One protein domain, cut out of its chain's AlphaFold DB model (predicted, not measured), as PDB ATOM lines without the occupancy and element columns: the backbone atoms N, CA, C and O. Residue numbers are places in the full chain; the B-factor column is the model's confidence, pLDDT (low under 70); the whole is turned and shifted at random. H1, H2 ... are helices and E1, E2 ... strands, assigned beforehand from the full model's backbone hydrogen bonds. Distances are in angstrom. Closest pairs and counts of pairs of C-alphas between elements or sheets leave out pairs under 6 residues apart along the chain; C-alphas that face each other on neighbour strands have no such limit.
ATOM      1  N   ALA A   9     164.875  80.564 109.187       88.19
ATOM      2  CA  ALA A   9     163.532  80.269 108.694       88.19
ATOM      3  C   ALA A   9     163.543  79.209 107.578       88.19
ATOM      4  O   ALA A   9     162.777  78.244 107.642       88.19
ATOM      5  N   PHE A  10     164.447  79.337 106.602       89.50
ATOM      6  CA  PHE A  10     164.586  78.353 105.532       89.50
ATOM      7  C   PHE A  10     165.064  76.996 106.056       89.50
ATOM      8  O   PHE A  10     164.489  75.968 105.700       89.50
ATOM      9  N   LEU A  11     166.058  76.977 106.955       92.00
ATOM     10  CA  LEU A  11     166.541  75.736 107.575       92.00
ATOM     11  C   LEU A  11     165.420  75.012 108.331       92.00
ATOM     12  O   LEU A  11     165.232  73.807 108.153       92.00
ATOM     13  N   GLN A  12     164.638  75.751 109.124       92.56
ATOM     14  CA  GLN A  12     163.492  75.213 109.854       92.56
ATOM     15  C   GLN A  12     162.400  74.696 108.907       92.56
ATOM     16  O   GLN A  12     161.806  73.645 109.170       92.56
ATOM     17  N   SER A  13     162.131  75.403 107.803       92.50
ATOM     18  CA  SER A  13     161.156  74.955 106.807       92.50
ATOM     19  C   SER A  13     161.626  73.676 106.101       92.50
ATOM     20  O   SER A  13     160.874  72.701 106.053       92.50
ATOM     21  N   ALA A  14     162.882  73.615 105.645       93.69
ATOM     22  CA  ALA A  14     163.451  72.438 104.981       93.69
ATOM     23  C   ALA A  14     163.451  71.214 105.900       93.69
ATOM     24  O   ALA A  14     162.987  70.140 105.510       93.69
ATOM     25  N   TYR A  15     163.885  71.406 107.147       95.12
ATOM     26  CA  TYR A  15     163.769  70.417 108.209       95.12
ATOM     27  C   TYR A  15     162.339  69.885 108.333       95.12
ATOM     28  O   TYR A  15     162.108  68.681 108.219       95.12
ATOM     29  N   THR A  16     161.371  70.778 108.539       95.00
ATOM     30  CA  THR A  16     159.978  70.398 108.800       95.00
ATOM     31  C   THR A  16     159.384  69.665 107.600       95.00
ATOM     32  O   THR A  16     158.753  68.621 107.760       95.00
ATOM     33  N   HIS A  17     159.610  70.177 106.389       94.00
ATOM     34  CA  HIS A  17     159.086  69.602 105.155       94.00
ATOM     35  C   HIS A  17     159.633  68.190 104.899       94.00
ATOM     36  O   HIS A  17     158.855  67.245 104.751       94.00
ATOM     37  N   CYS A  18     160.956  68.010 104.930       95.12
ATOM     38  CA  CYS A  18     161.581  66.702 104.723       95.12
ATOM     39  C   CYS A  18     161.242  65.711 105.845       95.12
ATOM     40  O   CYS A  18     161.019  64.530 105.573       95.12
ATOM     41  N   THR A  19     161.131  66.179 107.092       95.38
ATOM     42  CA  THR A  19     160.721  65.330 108.220       95.38
ATOM     43  C   THR A  19     159.287  64.835 108.046       95.38
ATOM     44  O   THR A  19     159.033  63.654 108.253       95.38
ATOM     45  N   ARG A  20     158.351  65.680 107.586       94.81
ATOM     46  CA  ARG A  20     156.974  65.246 107.275       94.81
ATOM     47  C   ARG A  20     156.942  64.145 106.218       94.81
ATOM     48  O   ARG A  20     156.226  63.163 106.395       94.81
ATOM     49  N   ILE A  21     157.736  64.279 105.153       92.88
ATOM     50  CA  ILE A  21     157.856  63.240 104.116       92.88
ATOM     51  C   ILE A  21     158.376  61.935 104.732       92.88
ATOM     52  O   ILE A  21     157.802  60.871 104.503       92.88
ATOM     53  N   ALA A  22     159.438  62.011 105.536       93.81
ATOM     54  CA  ALA A  22     160.033  60.851 106.191       93.81
ATOM     55  C   ALA A  22     159.065  60.153 107.161       93.81
ATOM     56  O   ALA A  22     158.962  58.929 107.132       93.81
ATOM     57  N   ILE A  23     158.315  60.916 107.963       94.31
ATOM     58  CA  ILE A  23     157.284  60.380 108.861       94.31
ATOM     59  C   ILE A  23     156.172  59.704 108.053       94.31
ATOM     60  O   ILE A  23     155.799  58.583 108.372       94.31
ATOM     61  N   GLY A  24     155.697  60.309 106.958       92.62
ATOM     62  CA  GLY A  24     154.698  59.672 106.090       92.62
ATOM     63  C   GLY A  24     155.179  58.339 105.493       92.62
ATOM     64  O   GLY A  24     154.433  57.356 105.454       92.62
ATOM     65  N   LEU A  25     156.446  58.269 105.074       91.00
ATOM     66  CA  LEU A  25     157.068  57.022 104.611       91.00
ATOM     67  C   LEU A  25     157.197  55.987 105.737       91.00
ATOM     68  O   LEU A  25     156.942  54.809 105.505       91.00
ATOM     69  N   PHE A  26     157.566  56.419 106.945       92.62
ATOM     70  CA  PHE A  26     157.661  55.555 108.120       92.62
ATOM     71  C   PHE A  26     156.296  54.971 108.494       92.62
ATOM     72  O   PHE A  26     156.150  53.753 108.520       92.62
ATOM     73  N   THR A  27     155.284  55.816 108.706       90.75
ATOM     74  CA  THR A  27     153.937  55.391 109.112       90.75
ATOM     75  C   THR A  27     153.305  54.449 108.084       90.75
ATOM     76  O   THR A  27     152.635  53.492 108.460       90.75
ATOM     77  N   SER A  28     153.542  54.661 106.783       88.69
ATOM     78  CA  SER A  28     152.999  53.781 105.733       88.69
ATOM     79  C   SER A  28     153.706  52.426 105.615       88.69
ATOM     80  O   SER A  28     153.083  51.459 105.181       88.69
ATOM     81  N   ARG A  29     154.994  52.334 105.973       87.44
ATOM     82  CA  ARG A  29     155.810  51.117 105.790       87.44
ATOM     83  C   ARG A  29     156.140  50.387 107.093       87.44
ATOM     84  O   ARG A  29     156.681  49.287 107.036       87.44
ATOM     85  N   GLY A  30     155.900  51.009 108.248       84.62
ATOM     86  CA  GLY A  30     156.338  50.545 109.572       84.62
ATOM     87  C   GLY A  30     157.856  50.605 109.798       84.62
ATOM     88  O   GLY A  30     158.335  50.312 110.886       84.62
ATOM     89  N   GLN A  31     158.628  50.977 108.778       85.50
ATOM     90  CA  GLN A  31     160.075  51.120 108.839       85.50
ATOM     91  C   GLN A  31     160.527  52.211 107.872       85.50
ATOM     92  O   GLN A  31     159.932  52.409 106.810       85.50
ATOM     93  N   LEU A  32     161.614  52.895 108.224       88.81
ATOM     94  CA  LEU A  32     162.210  53.920 107.380       88.81
ATOM     95  C   LEU A  32     163.680  53.577 107.110       88.81
ATOM     96  O   LEU A  32     164.514  53.767 108.001       88.81
ATOM     97  N   PRO A  33     164.032  53.100 105.901       90.06
ATOM     98  CA  PRO A  33     165.436  53.043 105.510       90.06
ATOM     99  C   PRO A  33     166.021  54.464 105.499       90.06
ATOM    100  O   PRO A  33     165.270  55.414 105.256       90.06
ATOM    101  N   PRO A  34     167.334  54.652 105.723       91.62
ATOM    102  CA  PRO A  34     167.934  55.982 105.739       91.62
ATOM    103  C   PRO A  34     167.613  56.776 104.463       91.62
ATOM    104  O   PRO A  34     167.729  56.266 103.348       91.62
ATOM    105  N   GLN A  35     167.190  58.027 104.631       93.31
ATOM    106  CA  GLN A  35     166.812  58.938 103.555       93.31
ATOM    107  C   GLN A  35     167.773  60.122 103.503       93.31
ATOM    108  O   GLN A  35     168.183  60.641 104.538       93.31
ATOM    109  N   LEU A  36     168.072  60.595 102.298       94.94
ATOM    110  CA  LEU A  36     168.776  61.853 102.078       94.94
ATOM    111  C   LEU A  36     168.010  62.666 101.041       94.94
ATOM    112  O   LEU A  36     167.765  62.195  99.926       94.94
ATOM    113  N   PHE A  37     167.616  63.867 101.444       94.56
ATOM    114  CA  PHE A  37     166.915  64.844 100.627       94.56
ATOM    115  C   PHE A  37     167.850  66.013 100.335       94.56
ATOM    116  O   PHE A  37     168.500  66.514 101.243       94.56
ATOM    117  N   PHE A  38     167.889  66.479  99.096       94.00
ATOM    118  CA  PHE A  38     168.527  67.728  98.698       94.00
ATOM    119  C   PHE A  38     167.440  68.729  98.348       94.00
ATOM    120  O   PHE A  38     166.568  68.427  97.534       94.00
ATOM    121  N   VAL A  39     167.489  69.907  98.959       92.50
ATOM    122  CA  VAL A  39     166.478  70.951  98.790       92.50
ATOM    123  C   VAL A  39     167.099  72.100  98.008       92.50
ATOM    124  O   VAL A  39     168.149  72.626  98.383       92.50
ATOM    125  N   GLY A  40     166.473  72.447  96.886       88.62
ATOM    126  CA  GLY A  40     166.851  73.591  96.064       88.62
ATOM    127  C   GLY A  40     166.450  74.927  96.698       88.62
ATOM    128  O   GLY A  40     165.949  74.960  97.823       88.62
ATOM    129  N   PRO A  41     166.643  76.045  95.985       85.69
ATOM    130  CA  PRO A  41     166.149  77.331  96.441       85.69
ATOM    131  C   PRO A  41     164.609  77.357  96.438       85.69
ATOM    132  O   PRO A  41     163.989  76.760  95.548       85.69
ATOM    133  N   PRO A  42     163.984  78.077  97.386       84.88
ATOM    134  CA  PRO A  42     162.542  78.272  97.389       84.88
ATOM    135  C   PRO A  42     162.112  79.088  96.173       84.88
ATOM    136  O   PRO A  42     162.803  80.016  95.744       84.88
ATOM    137  N   ALA A  43     160.947  78.750  95.615       81.38
ATOM    138  CA  ALA A  43     160.356  79.532  94.534       81.38
ATOM    139  C   ALA A  43     159.844  80.892  95.042       81.38
ATOM    140  O   ALA A  43     159.828  81.866  94.287       81.38
ATOM    141  N   GLN A  44     159.432  80.963  96.314       75.19
ATOM    142  CA  GLN A  44     158.944  82.176  96.970       75.19
ATOM    143  C   GLN A  44     159.398  82.235  98.434       75.19
ATOM    144  O   GLN A  44     159.252  81.266  99.176       75.19
ATOM    145  N   GLY A  45     159.900  83.400  98.862       78.88
ATOM    146  CA  GLY A  45     160.311  83.637 100.250       78.88
ATOM    147  C   GLY A  45     161.370  82.645 100.738       78.88
ATOM    148  O   GLY A  45     162.288  82.316  99.993       78.88
ATOM    149  N   ASP A  46     161.202  82.172 101.974       78.06
ATOM    150  CA  ASP A  46     162.096  81.224 102.655       78.06
ATOM    151  C   ASP A  46     161.409  79.861 102.900       78.06
ATOM    152  O   ASP A  46     161.810  79.094 103.774       78.06
ATOM    153  N   ASP A  47     160.343  79.541 102.158       80.88
ATOM    154  CA  ASP A  47     159.577  78.313 102.383       80.88
ATOM    155  C   ASP A  47     160.081  77.141 101.529       80.88
ATOM    156  O   ASP A  47     159.863  77.073 100.314       80.88
ATOM    157  N   ALA A  48     160.700  76.161 102.187       82.06
ATOM    158  CA  ALA A  48     161.170  74.935 101.565       82.06
ATOM    159  C   ALA A  48     160.049  74.076 100.965       82.06
ATOM    160  O   ALA A  48     160.326  73.299 100.055       82.06
ATOM    161  N   SER A  49     158.789  74.233 101.393       80.75
ATOM    162  CA  SER A  49     157.656  73.526 100.775       80.75
ATOM    163  C   SER A  49     157.448  73.911  99.302       80.75
ATOM    164  O   SER A  49     156.919  73.128  98.516       80.75
ATOM    165  N   THR A  50     157.924  75.099  98.917       81.38
ATOM    166  CA  THR A  50     157.906  75.603  97.537       81.38
ATOM    167  C   THR A  50     159.177  75.257  96.757       81.38
ATOM    168  O   THR A  50     159.301  75.600  95.581       81.38
ATOM    169  N   SER A  51     160.147  74.611  97.409       83.62
ATOM    170  CA  SER A  51     161.408  74.213  96.791       83.62
ATOM    171  C   SER A  51     161.256  72.892  96.050       83.62
ATOM    172  O   SER A  51     160.467  72.022  96.417       83.62
ATOM    173  N   LYS A  52     162.085  72.697  95.026       86.25
ATOM    174  CA  LYS A  52     162.270  71.366  94.449       86.25
ATOM    175  C   LYS A  52     163.129  70.520  95.387       86.25
ATOM    176  O   LYS A  52     164.122  71.007  95.927       86.25
ATOM    177  N   VAL A  53     162.771  69.247  95.528       86.31
ATOM    178  CA  VAL A  53     163.480  68.291  96.385       86.31
ATOM    179  C   VAL A  53     163.938  67.098  95.551       86.31
ATOM    180  O   VAL A  53     163.133  66.476  94.863       86.31
ATOM    181  N   ALA A  54     165.226  66.765  95.624       85.06
ATOM    182  CA  ALA A  54     165.784  65.530  95.076       85.06
ATOM    183  C   ALA A  54     166.079  64.546  96.212       85.06
ATOM    184  O   ALA A  54     166.447  64.951  97.309       85.06
ATOM    185  N   ARG A  55     165.948  63.241  95.961       84.56
ATOM    186  CA  ARG A  55     166.219  62.180  96.947       84.56
ATOM    187  C   ARG A  55     167.364  61.302  96.457       84.56
ATOM    188  O   ARG A  55     167.333  60.870  95.311       84.56
ATOM    189  N   THR A  56     168.327  60.963  97.312       74.38
ATOM    190  CA  THR A  56     169.487  60.118  96.934       74.38
ATOM    191  C   THR A  56     169.143  58.627  96.774       74.38
ATOM    192  O   THR A  56     169.982  57.832  96.376       74.38
ATOM    193  N   GLY A  57     167.887  58.237  97.003       71.25
ATOM    194  CA  GLY A  57     167.436  56.850  96.896       71.25
ATOM    195  C   GLY A  57     167.917  55.974  98.058       71.25
ATOM    196  O   GLY A  57     168.940  56.226  98.690       71.25
ATOM    197  N   GLU A  58     167.148  54.931  98.356       77.69
ATOM    198  CA  GLU A  58     167.376  54.062  99.522       77.69
ATOM    199  C   GLU A  58     168.662  53.233  99.384       77.69
ATOM    200  O   GLU A  58     169.396  53.059 100.351       77.69
ATOM    201  N   GLN A  59     168.987  52.782  98.169       77.38
ATOM    202  CA  GLN A  59     170.144  51.920  97.919       77.38
ATOM    203  C   GLN A  59     171.485  52.643  98.116       77.38
ATOM    204  O   GLN A  59     172.401  52.082  98.710       77.38
ATOM    205  N   ALA A  60     171.602  53.900  97.675       78.06
ATOM    206  CA  ALA A  60     172.812  54.692  97.898       78.06
ATOM    207  C   ALA A  60     173.020  54.987  99.390       78.06
ATOM    208  O   ALA A  60     174.132  54.889  99.903       78.06
ATOM    209  N   MET A  61     171.936  55.277 100.114       86.19
ATOM    210  CA  MET A  61     171.999  55.493 101.557       86.19
ATOM    211  C   MET A  61     172.310  54.216 102.338       86.19
ATOM    212  O   MET A  61     173.044  54.278 103.322       86.19
ATOM    213  N   ALA A  62     171.840  53.055 101.876       82.50
ATOM    214  CA  ALA A  62     172.223  51.772 102.454       82.50
ATOM    215  C   ALA A  62     173.743  51.538 102.378       82.50
ATOM    216  O   ALA A  62     174.320  51.032 103.336       82.50
ATOM    217  N   ILE A  63     174.410  51.971 101.298       84.62
ATOM    218  CA  ILE A  63     175.874  51.871 101.167       84.62
ATOM    219  C   ILE A  63     176.577  52.711 102.237       84.62
ATOM    220  O   ILE A  63     177.489  52.211 102.895       84.62
ATOM    221  N   PHE A  64     176.144  53.958 102.448       86.81
ATOM    222  CA  PHE A  64     176.733  54.822 103.476       86.81
ATOM    223  C   PHE A  64     176.530  54.270 104.891       86.81
ATOM    224  O   PHE A  64     177.383  54.462 105.744       86.81
ATOM    225  N   HIS A  65     175.447  53.536 105.140       84.56
ATOM    226  CA  HIS A  65     175.165  52.937 106.450       84.56
ATOM    227  C   HIS A  65     175.690  51.497 106.605       84.56
ATOM    228  O   HIS A  65     175.491  50.889 107.651       84.56
ATOM    229  N   ALA A  66     176.378  50.942 105.601       83.38
ATOM    230  CA  ALA A  66     176.852  49.554 105.631       83.38
ATOM    231  C   ALA A  66     178.074  49.330 106.541       83.38
ATOM    232  O   ALA A  66     178.302  48.216 107.008       83.38
ATOM    233  N   SER A  67     178.891  50.361 106.771       86.31
ATOM    234  CA  SER A  67     180.086  50.282 107.618       86.31
ATOM    235  C   SER A  67     180.463  51.657 108.164       86.31
ATOM    236  O   SER A  67     180.081  52.671 107.583       86.31
ATOM    237  N   ALA A  68     181.265  51.702 109.232       82.00
ATOM    238  CA  ALA A  68     181.821  52.960 109.742       82.00
ATOM    239  C   ALA A  68     182.618  53.708 108.658       82.00
ATOM    240  O   ALA A  68     182.407  54.896 108.442       82.00
ATOM    241  N   HIS A  69     183.437  52.981 107.889       83.94
ATOM    242  CA  HIS A  69     184.205  53.555 106.785       83.94
ATOM    243  C   HIS A  69     183.314  54.214 105.721       83.94
ATOM    244  O   HIS A  69     183.625  55.298 105.232       83.94
ATOM    245  N   SER A  70     182.196  53.575 105.367       84.31
ATOM    246  CA  SER A  70     181.228  54.140 104.421       84.31
ATOM    247  C   SER A  70     180.456  55.316 105.022       84.31
ATOM    248  O   SER A  70     180.153  56.268 104.306       84.31
ATOM    249  N   ALA A  71     180.157  55.277 106.323       85.06
ATOM    250  CA  ALA A  71     179.454  56.352 107.017       85.06
ATOM    251  C   ALA A  71     180.287  57.638 107.027       85.06
ATOM    252  O   ALA A  71     179.752  58.720 106.776       85.06
ATOM    253  N   ASP A  72     181.607  57.510 107.171       87.19
ATOM    254  CA  ASP A  72     182.548  58.629 107.085       87.19
ATOM    255  C   ASP A  72     182.537  59.313 105.704       87.19
ATOM    256  O   ASP A  72     182.926  60.476 105.580       87.19
ATOM    257  N   GLN A  73     182.055  58.632 104.654       89.19
ATOM    258  CA  GLN A  73     181.925  59.198 103.305       89.19
ATOM    259  C   GLN A  73     180.644  60.016 103.099       89.19
ATOM    260  O   GLN A  73     180.570  60.785 102.136       89.19
ATOM    261  N   LEU A  74     179.651  59.902 103.989       89.75
ATOM    262  CA  LEU A  74     178.366  60.586 103.833       89.75
ATOM    263  C   LEU A  74     178.527  62.111 103.860       89.75
ATOM    264  O   LEU A  74     178.042  62.806 102.966       89.75
ATOM    265  N   LEU A  75     179.244  62.644 104.850       90.00
ATOM    266  CA  LEU A  75     179.438  64.089 104.977       90.00
ATOM    267  C   LEU A  75     180.268  64.679 103.814       90.00
ATOM    268  O   LEU A  75     179.842  65.685 103.239       90.00
ATOM    269  N   PRO A  76     181.400  64.074 103.391       91.19
ATOM    270  CA  PRO A  76     182.089  64.465 102.163       91.19
ATOM    271  C   PRO A  76     181.194  64.444 100.920       91.19
ATOM    272  O   PRO A  76     181.271  65.361 100.099       91.19
ATOM    273  N   PHE A  77     180.340  63.426 100.771       91.44
ATOM    274  CA  PHE A  77     179.390  63.341  99.663       91.44
ATOM    275  C   PHE A  77     178.388  64.502  99.689       91.44
ATOM    276  O   PHE A  77     178.230  65.187  98.678       91.44
ATOM    277  N   ILE A  78     177.778  64.778 100.846       92.56
ATOM    278  CA  ILE A  78     176.834  65.888 101.027       92.56
ATOM    279  C   ILE A  78     177.496  67.227 100.689       92.56
ATOM    280  O   ILE A  78     176.943  68.004  99.916       92.56
ATOM    281  N   ARG A  79     178.714  67.483 101.180       90.94
ATOM    282  CA  ARG A  79     179.445  68.729 100.884       90.94
ATOM    283  C   ARG A  79     179.720  68.914  99.393       90.94
ATOM    284  O   ARG A  79     179.598  70.026  98.885       90.94
ATOM    285  N   LYS A  80     180.065  67.836  98.680       91.50
ATOM    286  CA  LYS A  80     180.229  67.869  97.217       91.50
ATOM    287  C   LYS A  80     178.895  68.108  96.508       91.50
ATOM    288  O   LYS A  80     178.853  68.861  95.545       91.50
ATOM    289  N   ALA A  81     177.812  67.506  96.988       90.75
ATOM    290  CA  ALA A  81     176.475  67.680  96.427       90.75
ATOM    291  C   ALA A  81     175.913  69.102  96.625       90.75
ATOM    292  O   ALA A  81     175.230  69.616  95.746       90.75
ATOM    293  N   LEU A  82     176.238  69.766  97.737       90.88
ATOM    294  CA  LEU A  82     175.842  71.156  98.003       90.88
ATOM    295  C   LEU A  82     176.722  72.197  97.294       90.88
ATOM    296  O   LEU A  82     176.446  73.391  97.372       90.88
ATOM    297  N   ASN A  83     177.785  71.775  96.606       89.69
ATOM    298  CA  ASN A  83     178.707  72.684  95.942       89.69
ATOM    299  C   ASN A  83     178.685  72.473  94.412       89.69
ATOM    300  O   ASN A  83     179.137  71.431  93.929       89.69
ATOM    301  N   PRO A  84     178.229  73.470  93.628       85.69
ATOM    302  CA  PRO A  84     178.085  73.348  92.176       85.69
ATOM    303  C   PRO A  84     179.422  73.230  91.423       85.69
ATOM    304  O   PRO A  84     179.427  72.956  90.227       85.69
ATOM    305  N   ALA A  85     180.567  73.416  92.088       88.94
ATOM    306  CA  ALA A  85     181.872  73.160  91.483       88.94
ATOM    307  C   ALA A  85     182.132  71.659  91.245       88.94
ATOM    308  O   ALA A  85     182.913  71.312  90.358       88.94
ATOM    309  N   TYR A  86     181.477  70.771  92.000       90.88
ATOM    310  CA  TYR A  86     181.637  69.320  91.878       90.88
ATOM    311  C   TYR A  86     180.551  68.700  90.994       90.88
ATOM    312  O   TYR A  86     179.428  69.195  90.926       90.88
ATOM    313  N   GLU A  87     180.861  67.565  90.363       89.00
ATOM    314  CA  GLU A  87     179.937  66.856  89.463       89.00
ATOM    315  C   GLU A  87     178.606  66.478  90.132       89.00
ATOM    316  O   GLU A  87     177.545  66.622  89.525       89.00
ATOM    317  N   GLN A  88     178.632  66.080  91.409       87.56
ATOM    318  CA  GLN A  88     177.420  65.801  92.185       87.56
ATOM    319  C   GLN A  88     176.518  67.041  92.279       87.56
ATOM    320  O   GLN A  88     175.317  66.954  92.023       87.56
ATOM    321  N   GLY A  89     177.102  68.197  92.606       87.25
ATOM    322  CA  GLY A  89     176.377  69.461  92.688       87.25
ATOM    323  C   GLY A  89     175.848  69.925  91.335       87.25
ATOM    324  O   GLY A  89     174.695  70.338  91.250       87.25
ATOM    325  N   LYS A  90     176.629  69.782  90.255       89.75
ATOM    326  CA  LYS A  90     176.182  70.109  88.886       89.75
ATOM    327  C   LYS A  90     174.986  69.264  88.451       89.75
ATOM    328  O   LYS A  90     174.024  69.800  87.902       89.75
ATOM    329  N   SER A  91     175.026  67.957  88.713       88.00
ATOM    330  CA  SER A  91     173.929  67.044  88.370       88.00
ATOM    331  C   SER A  91     172.638  67.399  89.114       88.00
ATOM    332  O   SER A  91     171.561  67.429  88.517       88.00
ATOM    333  N   LEU A  92     172.740  67.739  90.403       86.31
ATOM    334  CA  LEU A  92     171.593  68.192  91.192       86.31
ATOM    335  C   LEU A  92     171.083  69.560  90.732       86.31
ATOM    336  O   LEU A  92     169.872  69.765  90.666       86.31
ATOM    337  N   GLN A  93     171.981  70.470  90.349       88.31
ATOM    338  CA  GLN A  93     171.619  71.808  89.888       88.31
ATOM    339  C   GLN A  93     170.655  71.779  88.698       88.31
ATOM    340  O   GLN A  93     169.726  72.584  88.636       88.31
ATOM    341  N   GLN A  94     170.830  70.825  87.786       85.50
ATOM    342  CA  GLN A  94     169.942  70.644  86.635       85.50
ATOM    343  C   GLN A  94     168.530  70.176  87.033       85.50
ATOM    344  O   GLN A  94     167.566  70.480  86.336       85.50
ATOM    345  N   GLN A  95     168.391  69.462  88.155       85.62
ATOM    346  CA  GLN A  95     167.117  68.898  88.611       85.62
ATOM    347  C   GLN A  95     166.351  69.862  89.523       85.62
ATOM    348  O   GLN A  95     165.154  70.100  89.335       85.62
ATOM    349  N   ILE A  96     167.046  70.427  90.513       85.94
ATOM    350  CA  ILE A  96     166.429  71.172  91.619       85.94
ATOM    351  C   ILE A  96     166.911  72.622  91.738       85.94
ATOM    352  O   ILE A  96     166.459  73.332  92.630       85.94
ATOM    353  N   GLY A  97     167.773  73.094  90.832       85.31
ATOM    354  CA  GLY A  97     168.523  74.338  91.025       85.31
ATOM    355  C   GLY A  97     169.679  74.142  92.007       85.31
ATOM    356  O   GLY A  97     169.904  73.033  92.483       85.31
ATOM    357  N   SER A  98     170.448  75.197  92.297       84.44
ATOM    358  CA  SER A  98     171.605  75.095  93.203       84.44
ATOM    359  C   SER A  98     171.167  74.569  94.576       84.44
ATOM    360  O   SER A  98     170.434  75.283  95.264       84.44
ATOM    361  N   PRO A  99     171.575  73.354  94.986       81.94
ATOM    362  CA  PRO A  99     171.126  72.780  96.249       81.94
ATOM    363  C   PRO A  99     171.557  73.668  97.414       81.94
ATOM    364  O   PRO A  99     172.728  74.029  97.520       81.94
ATOM    365  N   ALA A 100     170.610  74.037  98.269       86.69
ATOM    366  CA  ALA A 100     170.852  74.926  99.397       86.69
ATOM    367  C   ALA A 100     171.183  74.141 100.670       86.69
ATOM    368  O   ALA A 100     172.101  74.498 101.407       86.69
ATOM    369  N   VAL A 101     170.452  73.049 100.909       92.62
ATOM    370  CA  VAL A 101     170.620  72.191 102.086       92.62
ATOM    371  C   VAL A 101     170.393  70.728 101.752       92.62
ATOM    372  O   VAL A 101     169.709  70.390 100.782       92.62
ATOM    373  N   ALA A 102     170.952  69.856 102.585       94.44
ATOM    374  CA  ALA A 102     170.652  68.434 102.572       94.44
ATOM    375  C   ALA A 102     170.019  68.022 103.903       94.44
ATOM    376  O   ALA A 102     170.534  68.369 104.959       94.44
ATOM    377  N   VAL A 103     168.923  67.269 103.870       95.56
ATOM    378  CA  VAL A 103     168.276  66.723 105.065       95.56
ATOM    379  C   VAL A 103     168.472  65.214 105.077       95.56
ATOM    380  O   VAL A 103     167.929  64.494 104.239       95.56
ATOM    381  N   HIS A 104     169.275  64.737 106.021       95.38
ATOM    382  CA  HIS A 104     169.519  63.325 106.281       95.38
ATOM    383  C   HIS A 104     168.584  62.851 107.392       95.38
ATOM    384  O   HIS A 104     168.536  63.450 108.462       95.38
ATOM    385  N   VAL A 105     167.837  61.778 107.142       94.94
ATOM    386  CA  VAL A 105     166.958  61.145 108.130       94.94
ATOM    387  C   VAL A 105     167.331  59.679 108.262       94.94
ATOM    388  O   VAL A 105     167.396  58.962 107.263       94.94
ATOM    389  N   CYS A 106     167.542  59.199 109.480       93.19
ATOM    390  CA  CYS A 106     167.710  57.774 109.738       93.19
ATOM    391  C   CYS A 106     167.031  57.349 111.034       93.19
ATOM    392  O   CYS A 106     166.781  58.150 111.931       93.19
ATOM    393  N   HIS A 107     166.736  56.057 111.123       92.62
ATOM    394  CA  HIS A 107     166.298  55.454 112.367       92.62
ATOM    395  C   HIS A 107     167.481  55.357 113.337       92.62
ATOM    396  O   HIS A 107     168.565  54.911 112.957       92.62
ATOM    397  N   ALA A 108     167.270  55.754 114.586       92.38
ATOM    398  CA  ALA A 108     168.270  55.725 115.638       92.38
ATOM    399  C   ALA A 108     167.703  55.071 116.902       92.38
ATOM    400  O   ALA A 108     166.501  55.110 117.171       92.38
ATOM    401  N   LEU A 109     168.600  54.446 117.663       93.56
ATOM    402  CA  LEU A 109     168.306  53.875 118.971       93.56
ATOM    403  C   LEU A 109     169.047  54.682 120.023       93.56
ATOM    404  O   LEU A 109     170.268  54.825 119.942       93.56
ATOM    405  N   VAL A 110     168.317  55.176 121.013       93.94
ATOM    406  CA  VAL A 110     168.868  56.024 122.072       93.94
ATOM    407  C   VAL A 110     168.648  55.409 123.447       93.94
ATOM    408  O   VAL A 110     167.776  54.557 123.639       93.94
ATOM    409  N   SER A 111     169.461  55.838 124.415       92.00
ATOM    410  CA  SER A 111     169.329  55.401 125.807       92.00
ATOM    411  C   SER A 111     167.941  55.727 126.378       92.00
ATOM    412  O   SER A 111     167.277  56.682 125.952       92.00
ATOM    413  N   GLN A 112     167.516  54.970 127.390       87.38
ATOM    414  CA  GLN A 112     166.295  55.228 128.164       87.38
ATOM    415  C   GLN A 112     166.295  56.579 128.883       87.38
ATOM    416  O   GLN A 112     165.222  57.100 129.168       87.38
ATOM    417  N   ASP A 113     167.468  57.187 129.063       86.88
ATOM    418  CA  ASP A 113     167.617  58.480 129.743       86.88
ATOM    419  C   ASP A 113     167.718  59.673 128.779       86.88
ATOM    420  O   ASP A 113     167.744  60.823 129.206       86.88
ATOM    421  N   ALA A 114     167.774  59.433 127.462       87.19
ATOM    422  CA  ALA A 114     167.774  60.508 126.469       87.19
ATOM    423  C   ALA A 114     166.560  61.461 126.648       87.19
ATOM    424  O   ALA A 114     165.425  61.005 126.814       87.19
ATOM    425  N   PRO A 115     166.744  62.785 126.601       87.25
ATOM    426  CA  PRO A 115     165.636  63.720 126.762       87.25
ATOM    427  C   PRO A 115     164.791  63.751 125.478       87.25
ATOM    428  O   PRO A 115     165.077  64.503 124.550       87.25
ATOM    429  N   LEU A 116     163.765  62.899 125.410       89.31
ATOM    430  CA  LEU A 116     162.774  62.863 124.332       89.31
ATOM    431  C   LEU A 116     161.400  63.252 124.881       89.31
ATOM    432  O   LEU A 116     160.952  62.690 125.882       89.31
ATOM    433  N   THR A 117     160.729  64.180 124.202       90.50
ATOM    434  CA  THR A 117     159.381  64.642 124.560       90.50
ATOM    435  C   THR A 117     158.344  63.947 123.695       90.50
ATOM    436  O   THR A 117     158.351  64.102 122.478       90.50
ATOM    437  N   TYR A 118     157.431  63.213 124.319       91.00
ATOM    438  CA  TYR A 118     156.367  62.483 123.637       91.00
ATOM    439  C   TYR A 118     155.046  63.257 123.698       91.00
ATOM    440  O   TYR A 118     154.834  63.994 124.664       91.00
ATOM    441  N   PRO A 119     154.151  63.109 122.705       90.81
ATOM    442  CA  PRO A 119     152.785  63.608 122.825       90.81
ATOM    443  C   PRO A 119     152.056  62.991 124.027       90.81
ATOM    444  O   PRO A 119     152.356  61.860 124.424       90.81
ATOM    445  N   GLU A 120     151.091  63.724 124.582       89.56
ATOM    446  CA  GLU A 120     150.247  63.244 125.685       89.56
ATOM    447  C   GLU A 120     149.542  61.928 125.319       89.56
ATOM    448  O   GLU A 120     149.215  61.690 124.156       89.56
ATOM    449  N   ASP A 121     149.350  61.062 126.316       87.25
ATOM    450  CA  ASP A 121     148.687  59.756 126.188       87.25
ATOM    451  C   ASP A 121     149.308  58.787 125.162       87.25
ATOM    452  O   ASP A 121     148.656  57.856 124.685       87.25
ATOM    453  N   THR A 122     150.595  58.955 124.841       93.44
ATOM    454  CA  THR A 122     151.340  58.030 123.972       93.44
ATOM    455  C   THR A 122     152.397  57.244 124.736       93.44
ATOM    456  O   THR A 122     152.886  57.661 125.787       93.44
ATOM    457  N   GLN A 123     152.773  56.082 124.199       92.88
ATOM    458  CA  GLN A 123     153.846  55.266 124.764       92.88
ATOM    459  C   GLN A 123     155.085  55.304 123.868       92.88
ATOM    460  O   GLN A 123     154.955  55.087 122.664       92.88
ATOM    461  N   PRO A 124     156.299  55.513 124.406       94.06
ATOM    462  CA  PRO A 124     157.524  55.420 123.622       94.06
ATOM    463  C   PRO A 124     157.637  54.079 122.887       94.06
ATOM    464  O   PRO A 124     157.357  53.022 123.452       94.06
ATOM    465  N   ALA A 125     158.104  54.100 121.640       93.50
ATOM    466  CA  ALA A 125     158.523  52.875 120.977       93.50
ATOM    467  C   ALA A 125     159.860  52.426 121.580       93.50
ATOM    468  O   ALA A 125     160.864  53.141 121.518       93.50
ATOM    469  N   VAL A 126     159.851  51.252 122.206       93.50
ATOM    470  CA  VAL A 126     160.988  50.692 122.942       93.50
ATOM    471  C   VAL A 126     161.327  49.327 122.356       93.50
ATOM    472  O   VAL A 126     160.447  48.491 122.140       93.50
ATOM    473  N   ARG A 127     162.614  49.102 122.099       92.00
ATOM    474  CA  ARG A 127     163.166  47.815 121.667       92.00
ATOM    475  C   ARG A 127     163.242  46.840 122.842       92.00
ATOM    476  O   ARG A 127     163.274  47.239 124.000       92.00
ATOM    477  N   ALA A 128     163.379  45.549 122.543       90.88
ATOM    478  CA  ALA A 128     163.545  44.511 123.568       90.88
ATOM    479  C   ALA A 128     164.781  44.714 124.471       90.88
ATOM    480  O   ALA A 128     164.791  44.250 125.604       90.88
ATOM    481  N   ASP A 129     165.805  45.424 123.987       92.56
ATOM    482  CA  ASP A 129     167.006  45.782 124.757       92.56
ATOM    483  C   ASP A 129     166.833  47.053 125.612       92.56
ATOM    484  O   ASP A 129     167.796  47.560 126.182       92.56
ATOM    485  N   GLY A 130     165.613  47.591 125.678       92.69
ATOM    486  CA  GLY A 130     165.259  48.768 126.456       92.69
ATOM    487  C   GLY A 130     165.523  50.099 125.755       92.69
ATOM    488  O   GLY A 130     165.017  51.115 126.223       92.69
ATOM    489  N   ARG A 131     166.248  50.148 124.632       95.38
ATOM    490  CA  ARG A 131     166.516  51.418 123.939       95.38
ATOM    491  C   ARG A 131     165.259  51.979 123.286       95.38
ATOM    492  O   ARG A 131     164.421  51.233 122.777       95.38
ATOM    493  N   ARG A 132     165.144  53.308 123.272       95.06
ATOM    494  CA  ARG A 132     164.029  54.018 122.633       95.06
ATOM    495  C   ARG A 132     164.328  54.274 121.164       95.06
ATOM    496  O   ARG A 132     165.467  54.565 120.797       95.06
ATOM    497  N   GLU A 133     163.296  54.149 120.345       94.88
ATOM    498  CA  GLU A 133     163.348  54.391 118.908       94.88
ATOM    499  C   GLU A 133     163.059  55.868 118.606       94.88
ATOM    500  O   GLU A 133     162.150  56.485 119.172       94.88
ATOM    501  N   CYS A 134     163.838  56.452 117.701       95.50
ATOM    502  CA  CYS A 134     163.598  57.792 117.182       95.50
ATOM    503  C   CYS A 134     164.072  57.912 115.732       95.50
ATOM    504  O   CYS A 134     164.907  57.137 115.262       95.50
ATOM    505  N   LEU A 135     163.587  58.930 115.029       95.62
ATOM    506  CA  LEU A 135     164.204  59.394 113.794       95.62
ATOM    507  C   LEU A 135     165.234  60.469 114.147       95.62
ATOM    508  O   LEU A 135     164.884  61.509 114.702       95.62
ATOM    509  N   LEU A 136     166.501  60.228 113.822       95.31
ATOM    510  CA  LEU A 136     167.523  61.266 113.830       95.31
ATOM    511  C   LEU A 136     167.420  62.029 112.514       95.31
ATOM    512  O   LEU A 136     167.603  61.453 111.439       95.31
ATOM    513  N   VAL A 137     167.133  63.322 112.603       96.56
ATOM    514  CA  VAL A 137     167.074  64.216 111.450       96.56
ATOM    515  C   VAL A 137     168.217  65.206 111.557       96.56
ATOM    516  O   VAL A 137     168.335  65.904 112.562       96.56
ATOM    517  N   THR A 138     169.038  65.286 110.517       95.56
ATOM    518  CA  THR A 138     170.145  66.236 110.421       95.56
ATOM    519  C   THR A 138     169.993  67.091 109.175       95.56
ATOM    520  O   THR A 138     169.904  66.576 108.063       95.56
ATOM    521  N   VAL A 139     169.970  68.407 109.357       94.94
ATOM    522  CA  VAL A 139     170.062  69.381 108.270       94.94
ATOM    523  C   VAL A 139     171.518  69.777 108.108       94.94
ATOM    524  O   VAL A 139     172.135  70.265 109.050       94.94
ATOM    525  N   HIS A 140     172.048  69.595 106.909       93.62
ATOM    526  CA  HIS A 140     173.392  69.985 106.518       93.62
ATOM    527  C   HIS A 140     173.335  71.212 105.612       93.62
ATOM    528  O   HIS A 140     172.598  71.232 104.620       93.62
ATOM    529  N   THR A 141     174.159  72.204 105.928       90.69
ATOM    530  CA  THR A 141     174.502  73.307 105.029       90.69
ATOM    531  C   THR A 141     175.900  73.062 104.449       90.69
ATOM    532  O   THR A 141     176.513  72.011 104.659       90.69
ATOM    533  N   SER A 142     176.431  74.025 103.694       84.12
ATOM    534  CA  SER A 142     177.819  73.971 103.231       84.12
ATOM    535  C   SER A 142     178.843  74.079 104.370       84.12
ATOM    536  O   SER A 142     179.965  73.596 104.210       84.12
ATOM    537  N   THR A 143     178.471  74.685 105.502       83.00
ATOM    538  CA  THR A 143     179.375  74.989 106.623       83.00
ATOM    539  C   THR A 143     179.061  74.190 107.879       83.00
ATOM    540  O   THR A 143     179.988  73.739 108.548       83.00
ATOM    541  N   ASP A 144     177.783  73.945 108.160       88.38
ATOM    542  CA  ASP A 144     177.313  73.498 109.468       88.38
ATOM    543  C   ASP A 144     176.310  72.348 109.359       88.38
ATOM    544  O   ASP A 144     175.868  71.939 108.278       88.38
ATOM    545  N   SER A 145     175.972  71.761 110.502       91.62
ATOM    546  CA  SER A 145     174.940  70.736 110.596       91.62
ATOM    547  C   SER A 145     174.161  70.881 111.894       91.62
ATOM    548  O   SER A 145     174.740  71.125 112.949       91.62
ATOM    549  N   HIS A 146     172.846  70.711 111.805       93.94
ATOM    550  CA  HIS A 146     171.931  70.801 112.936       93.94
ATOM    551  C   HIS A 146     171.112  69.524 113.007       93.94
ATOM    552  O   HIS A 146     170.469  69.149 112.025       93.94
ATOM    553  N   SER A 147     171.122  68.874 114.164       94.44
ATOM    554  CA  SER A 147     170.428  67.609 114.370       94.44
ATOM    555  C   SER A 147     169.351  67.742 115.432       94.44
ATOM    556  O   SER A 147     169.502  68.477 116.406       94.44
ATOM    557  N   THR A 148     168.275  66.987 115.265       95.12
ATOM    558  CA  THR A 148     167.252  66.799 116.292       95.12
ATOM    559  C   THR A 148     166.711  65.376 116.225       95.12
ATOM    560  O   THR A 148     166.824  64.693 115.202       95.12
ATOM    561  N   MET A 149     166.171  64.907 117.345       95.44
ATOM    562  CA  MET A 149     165.605  63.570 117.473       95.44
ATOM    563  C   MET A 149     164.086  63.678 117.516       95.44
ATOM    564  O   MET A 149     163.517  64.222 118.460       95.44
ATOM    565  N   CYS A 150     163.434  63.131 116.498       95.81
ATOM    566  CA  CYS A 150     161.986  63.012 116.420       95.81
ATOM    567  C   CYS A 150     161.574  61.683 117.064       95.81
ATOM    568  O   CYS A 150     161.903  60.620 116.525       95.81
ATOM    569  N   PRO A 151     160.898  61.694 118.221       95.94
ATOM    570  CA  PRO A 151     160.573  60.466 118.931       95.94
ATOM    571  C   PRO A 151     159.616  59.597 118.115       95.94
ATOM    572  O   PRO A 151     158.736  60.115 117.422       95.94
ATOM    573  N   ILE A 152     159.786  58.279 118.217       95.81
ATOM    574  CA  ILE A 152     158.811  57.299 117.737       95.81
ATOM    575  C   ILE A 152     158.014  56.802 118.945       95.81
ATOM    576  O   ILE A 152     158.574  56.496 120.001       95.81
ATOM    577  N   TYR A 153     156.699  56.732 118.797       94.94
ATOM    578  CA  TYR A 153     155.767  56.312 119.839       94.94
ATOM    579  C   TYR A 153     154.660  55.439 119.266       94.94
ATOM    580  O   TYR A 153     154.495  55.340 118.054       94.94
ATOM    581  N   ARG A 154     153.911  54.785 120.148       94.06
ATOM    582  CA  ARG A 154     152.677  54.075 119.837       94.06
ATOM    583  C   ARG A 154     151.499  54.934 120.265       94.06
ATOM    584  O   ARG A 154     151.479  55.428 121.394       94.06
ATOM    585  N   ASP A 155     150.560  55.133 119.349       91.12
ATOM    586  CA  ASP A 155     149.284  55.778 119.656       91.12
ATOM    587  C   ASP A 155     148.333  54.818 120.401       91.12
ATOM    588  O   ASP A 155     148.673  53.661 120.668       91.12
ATOM    589  N   ALA A 156     147.126  55.287 120.727       89.69
ATOM    590  CA  ALA A 156     146.116  54.500 121.439       89.69
ATOM    591  C   ALA A 156     145.690  53.212 120.701       89.69
ATOM    592  O   ALA A 156     145.192  52.283 121.333       89.69
ATOM    593  N   SER A 157     145.894  53.131 119.381       89.75
ATOM    594  CA  SER A 157     145.631  51.925 118.584       89.75
ATOM    595  C   SER A 157     146.811  50.942 118.566       89.75
ATOM    596  O   SER A 157     146.696  49.840 118.033       89.75
ATOM    597  N   GLY A 158     147.953  51.329 119.144       88.12
ATOM    598  CA  GLY A 158     149.202  50.570 119.126       88.12
ATOM    599  C   GLY A 158     150.047  50.779 117.864       88.12
ATOM    600  O   GLY A 158     151.145  50.208 117.769       88.12
ATOM    601  N   ALA A 159     149.576  51.596 116.914       89.31
ATOM    602  CA  ALA A 159     150.293  51.915 115.686       89.31
ATOM    603  C   ALA A 159     151.496  52.821 115.977       89.31
ATOM    604  O   ALA A 159     151.422  53.735 116.800       89.31
ATOM    605  N   GLN A 160     152.622  52.557 115.307       91.88
ATOM    606  CA  GLN A 160     153.814  53.388 115.450       91.88
ATOM    607  C   GLN A 160     153.662  54.698 114.672       91.88
ATOM    608  O   GLN A 160     153.319  54.704 113.491       91.88
ATOM    609  N   GLN A 161     153.973  55.797 115.345       93.44
ATOM    610  CA  GLN A 161     153.940  57.161 114.839       93.44
ATOM    611  C   GLN A 161     155.231  57.887 115.220       93.44
ATOM    612  O   GLN A 161     156.015  57.408 116.041       93.44
ATOM    613  N   SER A 162     155.448  59.065 114.641       94.06
ATOM    614  CA  SER A 162     156.521  59.968 115.054       94.06
ATOM    615  C   SER A 162     156.035  61.412 115.072       94.06
ATOM    616  O   SER A 162     155.186  61.804 114.271       94.06
ATOM    617  N   ALA A 163     156.583  62.200 115.996       91.31
ATOM    618  CA  ALA A 163     156.315  63.626 116.130       91.31
ATOM    619  C   ALA A 163     157.546  64.428 115.715       91.31
ATOM    620  O   ALA A 163     158.683  64.051 115.998       91.31
TER     621      ALA A 163
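This is residues 9 to 163 of the 174 residues of an uncharacterized protein of Alicycliphilus sp (UniProt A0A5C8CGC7). A strongly curled antiparallel sheet of six strands wraps round one long helix, H1, like part of a barrel that stays open. Four short helices, H2 to H5, follow one another along the other side of the sheet, where H4 packs on its opposite face, H2 and H5 only graze it and H3 is off it. The printed part has 155 residues with five named helices and six named strands, in the order H1 E1 E2 H2 H3 H4 H5 E3 E4 E5 E6, and the sheet runs E2 E1 E3 E4 E5 E6. The class is mixed, helices and strands; the whole is compact, with a radius of gyration of the C-alphas of 16.2 A and spans of 47 by 38 by 26 A.

H1, residues 9 to 29, begins with C-alpha 9 at (163.532, 80.269, 108.694) and is 30.3 A long. E1 is residues 35 to 39 and E2 residues 53 to 55. The short helices are H2, residues 58 to 64, H3, 68 to 71, H4, 74 to 81, and H5, 87 to 96, which is 14.3 A long. E3, residues 101 to 110, spans 25.8 A and bends by 63 degrees at residue 107. E4, residues 132 to 140, spans 24.5 A, and E5, residues 145 to 154, spans 29.3 A. E6, residues 160 to 162, ends with C-alpha 162 at (156.521, 59.968, 115.054).

The sheet curls round H1; their closest C-alphas include those of Thr 27 and Gln 161 of E6, 6.0 A apart. E1 and E2 form a hairpin, with N 38 and O 54 at 2.8 A, within hydrogen-bond range. E1 and E3 are antiparallel, with N 37 and O 103 at 2.9 A. E3 to E6 form a meander, each strand the antiparallel neighbour of the one before: N 104 and O 138 are at 2.8 A, N 137 and O 148 at 3.0 A, N 161 and O 153 at 2.8 A. H4 is on the opposite face from H1, at a height over the sheet of 9.4 A. H4 and H5 touch, their closest C-alphas, of Ala 81 and Gly 89, 4.1 A apart. Every O i to N i+4 pair is within hydrogen-bond range in H1, H2 and H4; H5 has 5 of 6, and H3 is too short for such a pair.

The C-alphas farthest apart, of Ala 85 and Ala 156, are 50.2 A apart. The printed part has no cut. The links E1 to E2, 13 residues, and E3 to E4, 21 residues, are long. Mean pLDDT of the printed part is 89.4, and no printed residue is under 70.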